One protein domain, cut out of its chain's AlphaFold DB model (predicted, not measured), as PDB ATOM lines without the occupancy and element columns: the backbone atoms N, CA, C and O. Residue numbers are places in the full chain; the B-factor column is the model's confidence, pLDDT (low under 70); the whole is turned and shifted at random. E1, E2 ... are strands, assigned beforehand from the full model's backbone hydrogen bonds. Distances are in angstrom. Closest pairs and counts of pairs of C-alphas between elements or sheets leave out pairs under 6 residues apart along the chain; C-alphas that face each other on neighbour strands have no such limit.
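Overview. This is residues 81 to 169 of the 170 residues of an uncharacterized protein of Cetobacterium sp. 2A (UniProt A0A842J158). You are looking at a long, narrow rod of strands, a loosely formed sandwich only partly face to face. One long wall is the strongly twisted sheet E2 - E5 - E4; opposite it E6 and E7 follow one another along the rod, E6 paired with E1 toward one end and E3 paired with E7 toward the other. The 89 printed residues hold no named helix and seven named strands, E1 to E7 in chain order, in three antiparallel sheets; the class is all strand, though under half of the residues, 42 of 89, are in named elements. The whole is only just loose, close to compact, with a radius of gyration of the C-alphas of 14.8 A and spans of 45 by 20 by 17 A.

Arrangement. Begin with E1, residues 81 to 84, and look across to E6, residues 156 to 160: they are antiparallel at 143 degrees, with N 84 and O 156 3.1 A apart. E2, residues 89 to 97, comes closest to E1 at the C-alphas of Val 84 and Val 90, 6.8 A apart. E2 is an edge strand, antiparallel at 157 degrees to the inner strand E5, residues 139 to 148; N 92 and O 145 are 2.8 A apart. On to E3, residues 108 to 112, antiparallel at 146 degrees to E7, residues 164 to 168, where N 111 and O 165 are 2.8 A apart. E4, residues 127 to 130, is the other edge strand and forms a hairpin with E5, antiparallel at 155 degrees, with N 130 and O 144 2.8 A apart. Residues 116 to 117 pair antiparallel with residues 127 to 128 of E4. E3 and E4 are only just apart, their closest C-alphas 8.5 A from each other; E5 and E7 are apart.

Along the chain. Find C-alpha 81 at (-25.973, -34.925, -1.947), where E1 begins; it is 10.0 A long. E2 runs 26.7 A from C-alpha 89 at (-30.318, -32.570, -15.244), E3 13.4 A and E4 10.2 A. E5, the longest strand with 10 residues, covers 26.9 A. E6 is 13.2 A long, and E7 runs 13.5 A to C-alpha 168 at (-11.071, -9.366, -1.823).

Size, cuts and confidence. Look at Asp 86 and Asp 103 for the two C-alphas farthest apart, 45.1 A. The printed part has no cut. The link from E3 to E4, residues 113 to 126, is long. The mean pLDDT of the printed part is 91.2, and no printed residue is under 70.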
ATOM      1  N   LYS A  81     -25.714 -33.525  -1.626       82.75
ATOM      2  CA  LYS A  81     -25.973 -34.925  -1.947       82.75
ATOM      3  C   LYS A  81     -27.096 -34.999  -2.967       82.75
ATOM      4  O   LYS A  81     -28.207 -34.553  -2.689       82.75
ATOM      5  N   ALA A  82     -26.803 -35.590  -4.117       83.88
ATOM      6  CA  ALA A  82     -27.746 -35.744  -5.213       83.88
ATOM      7  C   ALA A  82     -27.801 -37.203  -5.675       83.88
ATOM      8  O   ALA A  82     -26.832 -37.954  -5.533       83.88
ATOM      9  N   MET A  83     -28.956 -37.596  -6.203       87.06
ATOM     10  CA  MET A  83     -29.134 -38.832  -6.954       87.06
ATOM     11  C   MET A  83     -29.317 -38.435  -8.411       87.06
ATOM     12  O   MET A  83     -30.187 -37.617  -8.693       87.06
ATOM     13  N   VAL A  84     -28.492 -38.992  -9.290       85.50
ATOM     14  CA  VAL A  84     -28.599 -38.782 -10.736       85.50
ATOM     15  C   VAL A  84     -28.923 -40.121 -11.378       85.50
ATOM     16  O   VAL A  84     -28.341 -41.144 -10.998       85.50
ATOM     17  N   VAL A  85     -29.900 -40.109 -12.281       85.81
ATOM     18  CA  VAL A  85     -30.405 -41.284 -12.989       85.81
ATOM     19  C   VAL A  85     -30.551 -40.918 -14.458       85.81
ATOM     20  O   VAL A  85     -31.179 -39.903 -14.768       85.81
ATOM     21  N   ASP A  86     -30.008 -41.757 -15.339       86.06
ATOM     22  CA  ASP A  86     -30.029 -41.538 -16.785       86.06
ATOM     23  C   ASP A  86     -29.449 -40.145 -17.147       86.06
ATOM     24  O   ASP A  86     -28.532 -39.637 -16.501       86.06
ATOM     25  N   ASP A  87     -30.014 -39.492 -18.163       89.75
ATOM     26  CA  ASP A  87     -29.577 -38.182 -18.658       89.75
ATOM     27  C   ASP A  87     -30.233 -37.001 -17.901       89.75
ATOM     28  O   ASP A  87     -30.373 -35.900 -18.441       89.75
ATOM     29  N   GLU A  88     -30.712 -37.210 -16.668       91.00
ATOM     30  CA  GLU A  88     -31.425 -36.169 -15.918       91.00
ATOM     31  C   GLU A  88     -30.499 -35.015 -15.506       91.00
ATOM     32  O   GLU A  88     -29.428 -35.201 -14.925       91.00
ATOM     33  N   ARG A  89     -30.961 -33.783 -15.747       93.94
ATOM     34  CA  ARG A  89     -30.318 -32.570 -15.244       93.94
ATOM     35  C   ARG A  89     -30.807 -32.264 -13.832       93.94
ATOM     36  O   ARG A  89     -31.946 -31.833 -13.647       93.94
ATOM     37  N   VAL A  90     -29.933 -32.445 -12.844       93.06
ATOM     38  CA  VAL A  90     -30.255 -32.256 -11.425       93.06
ATOM     39  C   VAL A  90     -29.776 -30.889 -10.947       93.06
ATOM     40  O   VAL A  90     -28.603 -30.542 -11.064       93.06
ATOM     41  N   GLU A  91     -30.690 -30.117 -10.368       94.06
ATOM     42  CA  GLU A  91     -30.424 -28.797  -9.798       94.06
ATOM     43  C   GLU A  91     -30.568 -28.833  -8.272       94.06
ATOM     44  O   GLU A  91     -31.646 -29.111  -7.746       94.06
ATOM     45  N   VAL A  92     -29.487 -28.535  -7.548       91.81
ATOM     46  CA  VAL A  92     -29.473 -28.522  -6.081       91.81
ATOM     47  C   VAL A  92     -29.195 -27.107  -5.567       91.81
ATOM     48  O   VAL A  92     -28.047 -26.652  -5.627       91.81
ATOM     49  N   PRO A  93     -30.213 -26.382  -5.064       93.44
ATOM     50  CA  PRO A  93     -30.016 -25.053  -4.501       93.44
ATOM     51  C   PRO A  93     -29.282 -25.129  -3.159       93.44
ATOM     52  O   PRO A  93     -29.486 -26.058  -2.375       93.44
ATOM     53  N   PHE A  94     -28.460 -24.120  -2.865       92.44
ATOM     54  CA  PHE A  94     -27.786 -24.008  -1.574       92.44
ATOM     55  C   PHE A  94     -27.635 -22.559  -1.111       92.44
ATOM     56  O   PHE A  94     -27.615 -21.611  -1.899       92.44
ATOM     57  N   SER A  95     -27.462 -22.396   0.198       93.25
ATOM     58  CA  SER A  95     -27.208 -21.100   0.817       93.25
ATOM     59  C   SER A  95     -26.049 -21.163   1.797       93.25
ATOM     60  O   SER A  95     -25.885 -22.171   2.482       93.25
ATOM     61  N   PHE A  96     -25.308 -20.066   1.922       93.12
ATOM     62  CA  PHE A  96     -24.298 -19.897   2.966       93.12
ATOM     63  C   PHE A  96     -24.418 -18.549   3.666       93.12
ATOM     64  O   PHE A  96     -24.959 -17.580   3.124       93.12
ATOM     65  N   GLU A  97     -23.899 -18.505   4.891       94.25
ATOM     66  CA  GLU A  97     -23.925 -17.333   5.752       94.25
ATOM     67  C   GLU A  97     -22.513 -16.801   6.017       94.25
ATOM     68  O   GLU A  97     -21.549 -17.546   6.219       94.25
ATOM     69  N   LEU A  98     -22.416 -15.475   6.035       94.00
ATOM     70  CA  LEU A  98     -21.236 -14.723   6.430       94.00
ATOM     71  C   LEU A  98     -21.342 -14.266   7.890       94.00
ATOM     72  O   LEU A  98     -22.429 -13.967   8.387       94.00
ATOM     73  N   ASN A  99     -20.203 -14.103   8.560       93.75
ATOM     74  CA  ASN A  99     -20.150 -13.583   9.934       93.75
ATOM     75  C   ASN A  99     -20.777 -12.180  10.094       93.75
ATOM     76  O   ASN A  99     -21.260 -11.830  11.173       93.75
ATOM     77  N   LYS A 100     -20.788 -11.372   9.027       92.62
ATOM     78  CA  LYS A 100     -21.437 -10.057   8.959       92.62
ATOM     79  C   LYS A 100     -21.896  -9.725   7.540       92.62
ATOM     80  O   LYS A 100     -21.466 -10.341   6.568       92.62
ATOM     81  N   THR A 101     -22.745  -8.707   7.414       94.44
ATOM     82  CA  THR A 101     -23.022  -8.096   6.108       94.44
ATOM     83  C   THR A 101     -21.751  -7.407   5.594       94.44
ATOM     84  O   THR A 101     -21.119  -6.688   6.367       94.44
ATOM     85  N   PRO A 102     -21.374  -7.592   4.319       93.25
ATOM     86  CA  PRO A 102     -20.242  -6.893   3.721       93.25
ATOM     87  C   PRO A 102     -20.360  -5.367   3.837       93.25
ATOM     88  O   PRO A 102     -21.368  -4.784   3.441       93.25
ATOM     89  N   ASP A 103     -19.303  -4.724   4.335       90.56
ATOM     90  CA  ASP A 103     -19.268  -3.268   4.544       90.56
ATOM     91  C   ASP A 103     -19.164  -2.490   3.215       90.56
ATOM     92  O   ASP A 103     -19.559  -1.328   3.125       90.56
ATOM     93  N   ILE A 104     -18.633  -3.136   2.169       91.50
ATOM     94  CA  ILE A 104     -18.394  -2.550   0.847       91.50
ATOM     95  C   ILE A 104     -19.107  -3.386  -0.215       91.50
ATOM     96  O   ILE A 104     -18.838  -4.577  -0.385       91.50
ATOM     97  N   GLN A 105     -19.988  -2.734  -0.973       92.50
ATOM     98  CA  GLN A 105     -20.704  -3.346  -2.090       92.50
ATOM     99  C   GLN A 105     -19.738  -3.764  -3.210       92.50
ATOM    100  O   GLN A 105     -18.838  -3.018  -3.592       92.50
ATOM    101  N   ASN A 106     -19.968  -4.943  -3.785       93.31
ATOM    102  CA  ASN A 106     -19.232  -5.516  -4.915       93.31
ATOM    103  C   ASN A 106     -17.713  -5.646  -4.699       93.31
ATOM    104  O   ASN A 106     -16.932  -5.609  -5.659       93.31
ATOM    105  N   HIS A 107     -17.290  -5.787  -3.442       92.94
ATOM    106  CA  HIS A 107     -15.879  -5.880  -3.070       92.94
ATOM    107  C   HIS A 107     -15.422  -7.314  -2.796       92.94
ATOM    108  O   HIS A 107     -14.287  -7.667  -3.108       92.94
ATOM    109  N   TYR A 108     -16.317  -8.148  -2.276       93.94
ATOM    110  CA  TYR A 108     -16.019  -9.528  -1.906       93.94
ATOM    111  C   TYR A 108     -16.604 -10.500  -2.921       93.94
ATOM    112  O   TYR A 108     -17.687 -10.264  -3.465       93.94
ATOM    113  N   LYS A 109     -15.898 -11.601  -3.163       93.62
ATOM    114  CA  LYS A 109     -16.350 -12.703  -4.018       93.62
ATOM    115  C   LYS A 109     -16.133 -14.032  -3.318       93.62
ATOM    116  O   LYS A 109     -15.167 -14.172  -2.575       93.62
ATOM    117  N   VAL A 110     -16.993 -15.003  -3.600       92.44
ATOM    118  CA  VAL A 110     -16.743 -16.396  -3.228       92.44
ATOM    119  C   VAL A 110     -15.866 -17.057  -4.290       92.44
ATOM    120  O   VAL A 110     -16.026 -16.821  -5.490       92.44
ATOM    121  N   LYS A 111     -14.914 -17.864  -3.837       91.88
ATOM    122  CA  LYS A 111     -14.112 -18.774  -4.647       91.88
ATOM    123  C   LYS A 111     -14.333 -20.193  -4.165       91.88
ATOM    124  O   LYS A 111     -14.382 -20.432  -2.960       91.88
ATOM    125  N   TYR A 112     -14.393 -21.114  -5.111       91.19
ATOM    126  CA  TYR A 112     -14.497 -22.542  -4.855       91.19
ATOM    127  C   TYR A 112     -13.132 -23.195  -5.043       91.19
ATOM    128  O   TYR A 112     -12.329 -22.735  -5.857       91.19
ATOM    129  N   SER A 113     -12.862 -24.262  -4.296       90.44
ATOM    130  CA  SER A 113     -11.657 -25.076  -4.480       90.44
ATOM    131  C   SER A 113     -11.592 -25.724  -5.864       90.44
ATOM    132  O   SER A 113     -10.505 -26.027  -6.343       90.44
ATOM    133  N   GLU A 114     -12.754 -25.948  -6.476       89.38
ATOM    134  CA  GLU A 114     -12.934 -26.565  -7.784       89.38
ATOM    135  C   GLU A 114     -14.235 -26.022  -8.394       89.38
ATOM    136  O   GLU A 114     -15.250 -25.951  -7.703       89.38
ATOM    137  N   ASP A 115     -14.193 -25.580  -9.650       81.69
ATOM    138  CA  ASP A 115     -15.328 -25.005 -10.390       81.69
ATOM    139  C   ASP A 115     -15.812 -25.904 -11.541       81.69
ATOM    140  O   ASP A 115     -16.954 -25.790 -11.982       81.69
ATOM    141  N   LYS A 116     -14.944 -26.805 -12.008       86.75
ATOM    142  CA  LYS A 116     -15.223 -27.845 -12.999       86.75
ATOM    143  C   LYS A 116     -15.070 -29.191 -12.326       86.75
ATOM    144  O   LYS A 116     -13.952 -29.569 -11.987       86.75
ATOM    145  N   ILE A 117     -16.183 -29.879 -12.120       92.25
ATOM    146  CA  ILE A 117     -16.220 -31.085 -11.305       92.25
ATOM    147  C   ILE A 117     -16.602 -32.272 -12.190       92.25
ATOM    148  O   ILE A 117     -17.568 -32.212 -12.944       92.25
ATOM    149  N   ASP A 118     -15.799 -33.323 -12.078       92.94
ATOM    150  CA  ASP A 118     -16.085 -34.688 -12.523       92.94
ATOM    151  C   ASP A 118     -16.523 -35.465 -11.270       92.94
ATOM    152  O   ASP A 118     -15.702 -35.729 -10.375       92.94
ATOM    153  N   ILE A 119     -17.831 -35.690 -11.118       90.00
ATOM    154  CA  ILE A 119     -18.396 -36.207  -9.867       90.00
ATOM    155  C   ILE A 119     -18.325 -37.737  -9.795       90.00
ATOM    156  O   ILE A 119     -18.121 -38.285  -8.705       90.00
ATOM    157  N   ASP A 120     -18.411 -38.422 -10.939       90.75
ATOM    158  CA  ASP A 120     -18.403 -39.886 -11.043       90.75
ATOM    159  C   ASP A 120     -17.018 -40.484 -11.404       90.75
ATOM    160  O   ASP A 120     -16.815 -41.716 -11.359       90.75
ATOM    161  N   LYS A 121     -16.043 -39.597 -11.649       90.19
ATOM    162  CA  LYS A 121     -14.623 -39.850 -11.924       90.19
ATOM    163  C   LYS A 121     -14.399 -40.603 -13.229       90.19
ATOM    164  O   LYS A 121     -13.577 -41.530 -13.264       90.19
ATOM    165  N   ASP A 122     -15.147 -40.261 -14.270       90.25
ATOM    166  CA  ASP A 122     -15.027 -40.860 -15.601       90.25
ATOM    167  C   ASP A 122     -14.102 -40.078 -16.559       90.25
ATOM    168  O   ASP A 122     -13.736 -40.583 -17.627       90.25
ATOM    169  N   GLY A 123     -13.646 -38.891 -16.146       91.38
ATOM    170  CA  GLY A 123     -12.781 -37.993 -16.905       91.38
ATOM    171  C   GLY A 123     -13.514 -36.882 -17.665       91.38
ATOM    172  O   GLY A 123     -12.843 -36.076 -18.321       91.38
ATOM    173  N   LYS A 124     -14.847 -36.810 -17.599       94.56
ATOM    174  CA  LYS A 124     -15.663 -35.724 -18.149       94.56
ATOM    175  C   LYS A 124     -16.127 -34.794 -17.034       94.56
ATOM    176  O   LYS A 124     -16.309 -35.184 -15.895       94.56
ATOM    177  N   ILE A 125     -16.294 -33.519 -17.372       95.00
ATOM    178  CA  ILE A 125     -16.881 -32.553 -16.442       95.00
ATOM    179  C   ILE A 125     -18.395 -32.651 -16.569       95.00
ATOM    180  O   ILE A 125     -18.922 -32.443 -17.660       95.00
ATOM    181  N   ASP A 126     -19.058 -32.924 -15.454       93.81
ATOM    182  CA  ASP A 126     -20.501 -33.158 -15.370       93.81
ATOM    183  C   ASP A 126     -21.200 -32.196 -14.393       93.81
ATOM    184  O   ASP A 126     -22.414 -32.025 -14.456       93.81
ATOM    185  N   THR A 127     -20.444 -31.528 -13.517       93.44
ATOM    186  CA  THR A 127     -20.999 -30.758 -12.402       93.44
ATOM    187  C   THR A 127     -20.448 -29.330 -12.364       93.44
ATOM    188  O   THR A 127     -19.238 -29.094 -12.477       93.44
ATOM    189  N   TYR A 128     -21.345 -28.365 -12.142       93.94
ATOM    190  CA  TYR A 128     -21.069 -26.928 -12.163       93.94
ATOM    191  C   TYR A 128     -21.681 -26.204 -10.964       93.94
ATOM    192  O   TYR A 128     -22.795 -26.505 -10.537       93.94
ATOM    193  N   ILE A 129     -20.971 -25.197 -10.453       93.31
ATOM    194  CA  ILE A 129     -21.436 -24.346  -9.352       93.31
ATOM    195  C   ILE A 129     -21.798 -22.967  -9.895       93.31
ATOM    196  O   ILE A 129     -20.976 -22.292 -10.520       93.31
ATOM    197  N   TYR A 130     -23.012 -22.522  -9.594       93.69
ATOM    198  CA  TYR A 130     -23.511 -21.194  -9.916       93.69
ATOM    199  C   TYR A 130     -23.747 -20.401  -8.643       93.69
ATOM    200  O   TYR A 130     -24.486 -20.829  -7.760       93.69
ATOM    201  N   SER A 131     -23.144 -19.216  -8.598       93.19
ATOM    202  CA  SER A 131     -23.245 -18.294  -7.473       93.19
ATOM    203  C   SER A 131     -23.125 -16.846  -7.931       93.19
ATOM    204  O   SER A 131     -22.576 -16.573  -9.008       93.19
ATOM    205  N   PRO A 132     -23.589 -15.884  -7.120       94.19
ATOM    206  CA  PRO A 132     -23.453 -14.475  -7.437       94.19
ATOM    207  C   PRO A 132     -21.993 -14.080  -7.566       94.19
ATOM    208  O   PRO A 132     -21.133 -14.459  -6.771       94.19
ATOM    209  N   LYS A 133     -21.721 -13.208  -8.536       92.25
ATOM    210  CA  LYS A 133     -20.373 -12.684  -8.766       92.25
ATOM    211  C   LYS A 133     -19.795 -11.960  -7.546       92.25
ATOM    212  O   LYS A 133     -18.574 -11.900  -7.415       92.25
ATOM    213  N   PHE A 134     -20.648 -11.363  -6.714       94.94
ATOM    214  CA  PHE A 134     -20.249 -10.563  -5.562       94.94
ATOM    215  C   PHE A 134     -21.112 -10.863  -4.338       94.94
ATOM    216  O   PHE A 134     -22.323 -11.044  -4.454       94.94
ATOM    217  N   LEU A 135     -20.485 -10.830  -3.165       94.38
ATOM    218  CA  LEU A 135     -21.139 -11.009  -1.874       94.38
ATOM    219  C   LEU A 135     -21.556  -9.637  -1.337       94.38
ATOM    220  O   LEU A 135     -20.706  -8.830  -0.965       94.38
ATOM    221  N   ASN A 136     -22.865  -9.379  -1.317       94.62
ATOM    222  CA  ASN A 136     -23.447  -8.089  -0.908       94.62
ATOM    223  C   ASN A 136     -24.451  -8.207   0.248       94.62
ATOM    224  O   ASN A 136     -24.952  -7.199   0.746       94.62
ATOM    225  N   LYS A 137     -24.767  -9.437   0.661       95.19
ATOM    226  CA  LYS A 137     -25.705  -9.763   1.737       95.19
ATOM    227  C   LYS A 137     -25.010 -10.677   2.740       95.19
ATOM    228  O   LYS A 137     -24.004 -11.297   2.416       95.19
ATOM    229  N   ARG A 138     -25.557 -10.762   3.951       94.19
ATOM    230  CA  ARG A 138     -25.083 -11.704   4.974       94.19
ATOM    231  C   ARG A 138     -25.428 -13.157   4.633       94.19
ATOM    232  O   ARG A 138     -24.599 -14.031   4.835       94.19
ATOM    233  N   ILE A 139     -26.639 -13.387   4.129       94.69
ATOM    234  CA  ILE A 139     -27.116 -14.692   3.662       94.69
ATOM    235  C   ILE A 139     -27.141 -14.641   2.138       94.69
ATOM    236  O   ILE A 139     -27.724 -13.713   1.569       94.69
ATOM    237  N   ILE A 140     -26.477 -15.604   1.506       94.50
ATOM    238  CA  ILE A 140     -26.428 -15.770   0.054       94.50
ATOM    239  C   ILE A 140     -27.214 -17.032  -0.270       94.50
ATOM    240  O   ILE A 140     -26.784 -18.121   0.100       94.50
ATOM    241  N   ASP A 141     -28.367 -16.880  -0.905       94.06
ATOM    242  CA  ASP A 141     -29.368 -17.928  -1.144       94.06
ATOM    243  C   ASP A 141     -29.636 -18.190  -2.635       94.06
ATOM    244  O   ASP A 141     -30.340 -19.128  -2.993       94.06
ATOM    245  N   ASP A 142     -29.028 -17.398  -3.509       94.44
ATOM    246  CA  ASP A 142     -29.083 -17.478  -4.963       94.44
ATOM    247  C   ASP A 142     -27.921 -18.305  -5.536       94.44
ATOM    248  O   ASP A 142     -27.258 -17.901  -6.493       94.44
ATOM    249  N   ASN A 143     -27.675 -19.478  -4.940       93.62
ATOM    250  CA  ASN A 143     -26.669 -20.425  -5.412       93.62
ATOM    251  C   ASN A 143     -27.274 -21.777  -5.774       93.62
ATOM    252  O   ASN A 143     -28.265 -22.216  -5.187       93.62
ATOM    253  N   MET A 144     -26.624 -22.464  -6.706       93.69
ATOM    254  CA  MET A 144     -27.068 -23.759  -7.193       93.69
ATOM    255  C   MET A 144     -25.893 -24.590  -7.688       93.69
ATOM    256  O   MET A 144     -24.986 -24.074  -8.339       93.69
ATOM    257  N   VAL A 145     -25.934 -25.889  -7.415       93.25
ATOM    258  CA  VAL A 145     -25.120 -26.878  -8.122       93.25
ATOM    259  C   VAL A 145     -25.975 -27.529  -9.193       93.25
ATOM    260  O   VAL A 145     -27.111 -27.916  -8.931       93.25
ATOM    261  N   VAL A 146     -25.430 -27.621 -10.397       94.00
ATOM    262  CA  VAL A 146     -26.063 -28.269 -11.544       94.00
ATOM    263  C   VAL A 146     -25.232 -29.481 -11.910       94.00
ATOM    264  O   VAL A 146     -24.021 -29.348 -12.088       94.00
ATOM    265  N   ILE A 147     -25.888 -30.630 -12.018       93.44
ATOM    266  CA  ILE A 147     -25.289 -31.883 -12.462       93.44
ATOM    267  C   ILE A 147     -25.969 -32.282 -13.770       93.44
ATOM    268  O   ILE A 147     -27.191 -32.439 -13.812       93.44
ATOM    269  N   GLU A 148     -25.184 -32.409 -14.832       94.44
ATOM    270  CA  GLU A 148     -25.638 -32.794 -16.166       94.44
ATOM    271  C   GLU A 148     -25.518 -34.319 -16.317       94.44
ATOM    272  O   GLU A 148     -24.439 -34.831 -16.622       94.44
ATOM    273  N   GLY A 149     -26.618 -35.051 -16.093       90.56
ATOM    274  CA  GLY A 149     -26.646 -36.520 -16.147       90.56
ATOM    275  C   GLY A 149     -26.168 -37.106 -17.476       90.56
ATOM    276  O   GLY A 149     -25.498 -38.132 -17.472       90.56
ATOM    277  N   GLU A 150     -26.369 -36.399 -18.597       92.06
ATOM    278  CA  GLU A 150     -25.857 -36.794 -19.927       92.06
ATOM    279  C   GLU A 150     -24.330 -37.011 -19.974       92.06
ATOM    280  O   GLU A 150     -23.809 -37.694 -20.863       92.06
ATOM    281  N   ASN A 151     -23.596 -36.405 -19.035       92.00
ATOM    282  CA  ASN A 151     -22.145 -36.498 -18.935       92.00
ATOM    283  C   ASN A 151     -21.680 -37.462 -17.836       92.00
ATOM    284  O   ASN A 151     -20.474 -37.632 -17.697       92.00
ATOM    285  N   ILE A 152     -22.601 -38.121 -17.123       89.62
ATOM    286  CA  ILE A 152     -22.308 -39.127 -16.100       89.62
ATOM    287  C   ILE A 152     -22.320 -40.533 -16.717       89.62
ATOM    288  O   ILE A 152     -23.220 -40.924 -17.454       89.62
ATOM    289  N   SER A 153     -21.306 -41.330 -16.391       88.69
ATOM    290  CA  SER A 153     -21.172 -42.730 -16.812       88.69
ATOM    291  C   SER A 153     -21.768 -43.737 -15.825       88.69
ATOM    292  O   SER A 153     -22.006 -44.894 -16.190       88.69
ATOM    293  N   LYS A 154     -21.954 -43.339 -14.559       87.62
ATOM    294  CA  LYS A 154     -22.445 -44.203 -13.475       87.62
ATOM    295  C   LYS A 154     -23.612 -43.560 -12.739       87.62
ATOM    296  O   LYS A 154     -23.417 -42.634 -11.949       87.62
ATOM    297  N   ASP A 155     -24.791 -44.146 -12.901       86.62
ATOM    298  CA  ASP A 155     -25.960 -43.793 -12.099       86.62
ATOM    299  C   ASP A 155     -25.712 -44.012 -10.606       86.62
ATOM    300  O   ASP A 155     -25.005 -44.936 -10.182       86.62
ATOM    301  N   GLY A 156     -26.380 -43.197  -9.792       87.12
ATOM    302  CA  GLY A 156     -26.444 -43.405  -8.356       87.12
ATOM    303  C   GLY A 156     -26.272 -42.136  -7.538       87.12
ATOM    304  O   GLY A 156     -26.586 -41.024  -7.958       87.12
ATOM    305  N   VAL A 157     -25.834 -42.343  -6.297       88.69
ATOM    306  CA  VAL A 157     -25.627 -41.273  -5.324       88.69
ATOM    307  C   VAL A 157     -24.166 -40.870  -5.347       88.69
ATOM    308  O   VAL A 157     -23.294 -41.676  -5.018       88.69
ATOM    309  N   HIS A 158     -23.931 -39.601  -5.653       86.94
ATOM    310  CA  HIS A 158     -22.596 -39.025  -5.703       86.94
ATOM    311  C   HIS A 158     -22.399 -38.034  -4.554       86.94
ATOM    312  O   HIS A 158     -23.314 -37.299  -4.177       86.94
ATOM    313  N   GLU A 159     -21.201 -38.043  -3.970       87.94
ATOM    314  CA  GLU A 159     -20.823 -37.170  -2.855       87.94
ATOM    315  C   GLU A 159     -19.487 -36.492  -3.161       87.94
ATOM    316  O   GLU A 159     -18.485 -37.146  -3.469       87.94
ATOM    317  N   LYS A 160     -19.463 -35.164  -3.039       86.25
ATOM    318  CA  LYS A 160     -18.273 -34.344  -3.256       86.25
ATOM    319  C   LYS A 160     -18.242 -33.210  -2.241       86.25
ATOM    320  O   LYS A 160     -19.237 -32.529  -2.022       86.25
ATOM    321  N   LYS A 161     -17.062 -32.983  -1.660       87.38
ATOM    322  CA  LYS A 161     -16.784 -31.831  -0.795       87.38
ATOM    323  C   LYS A 161     -16.069 -30.752  -1.590       87.38
ATOM    324  O   LYS A 161     -15.071 -31.041  -2.252       87.38
ATOM    325  N   ILE A 162     -16.578 -29.529  -1.508       86.94
ATOM    326  CA  ILE A 162     -16.044 -28.355  -2.197       86.94
ATOM    327  C   ILE A 162     -15.846 -27.274  -1.144       86.94
ATOM    328  O   ILE A 162     -16.772 -26.937  -0.410       86.94
ATOM    329  N   TYR A 163     -14.635 -26.735  -1.058       88.88
ATOM    330  CA  TYR A 163     -14.316 -25.704  -0.079       88.88
ATOM    331  C   TYR A 163     -14.563 -24.321  -0.667       88.88
ATOM    332  O   TYR A 163     -14.231 -24.062  -1.825       88.88
ATOM    333  N   MET A 164     -15.109 -23.422   0.148       91.12
ATOM    334  CA  MET A 164     -15.347 -22.033  -0.226       91.12
ATOM    335  C   MET A 164     -14.364 -21.110   0.486       91.12
ATOM    336  O   MET A 164     -14.025 -21.308   1.650       91.12
ATOM    337  N   THR A 165     -13.930 -20.065  -0.208       91.19
ATOM    338  CA  THR A 165     -13.072 -19.007   0.333       91.19
ATOM    339  C   THR A 165     -13.563 -17.644  -0.136       91.19
ATOM    340  O   THR A 165     -14.259 -17.543  -1.146       91.19
ATOM    341  N   ILE A 166     -13.216 -16.587   0.597       92.31
ATOM    342  CA  ILE A 166     -13.546 -15.213   0.214       92.31
ATOM    343  C   ILE A 166     -12.321 -14.565  -0.421       92.31
ATOM    344  O   ILE A 166     -11.235 -14.556   0.153       92.31
ATOM    345  N   GLU A 167     -12.515 -13.977  -1.595       91.31
ATOM    346  CA  GLU A 167     -11.534 -13.135  -2.262       91.31
ATOM    347  C   GLU A 167     -11.930 -11.661  -2.147       91.31
ATOM    348  O   GLU A 167     -13.091 -11.286  -2.341       91.31
ATOM    349  N   VAL A 168     -10.936 -10.821  -1.862       88.88
ATOM    350  CA  VAL A 168     -11.071  -9.366  -1.823       88.88
ATOM    351  C   VAL A 168     -10.648  -8.798  -3.173       88.88
ATOM    352  O   VAL A 168      -9.559  -9.087  -3.667       88.88
ATOM    353  N   LYS A 169     -11.507  -7.979  -3.781       77.50
ATOM    354  CA  LYS A 169     -11.186  -7.262  -5.016       77.50
ATOM    355  C   LYS A 169     -10.116  -6.198  -4.726       77.50
ATOM    356  O   LYS A 169     -10.399  -5.265  -3.978       77.50
TER     357      LYS A 169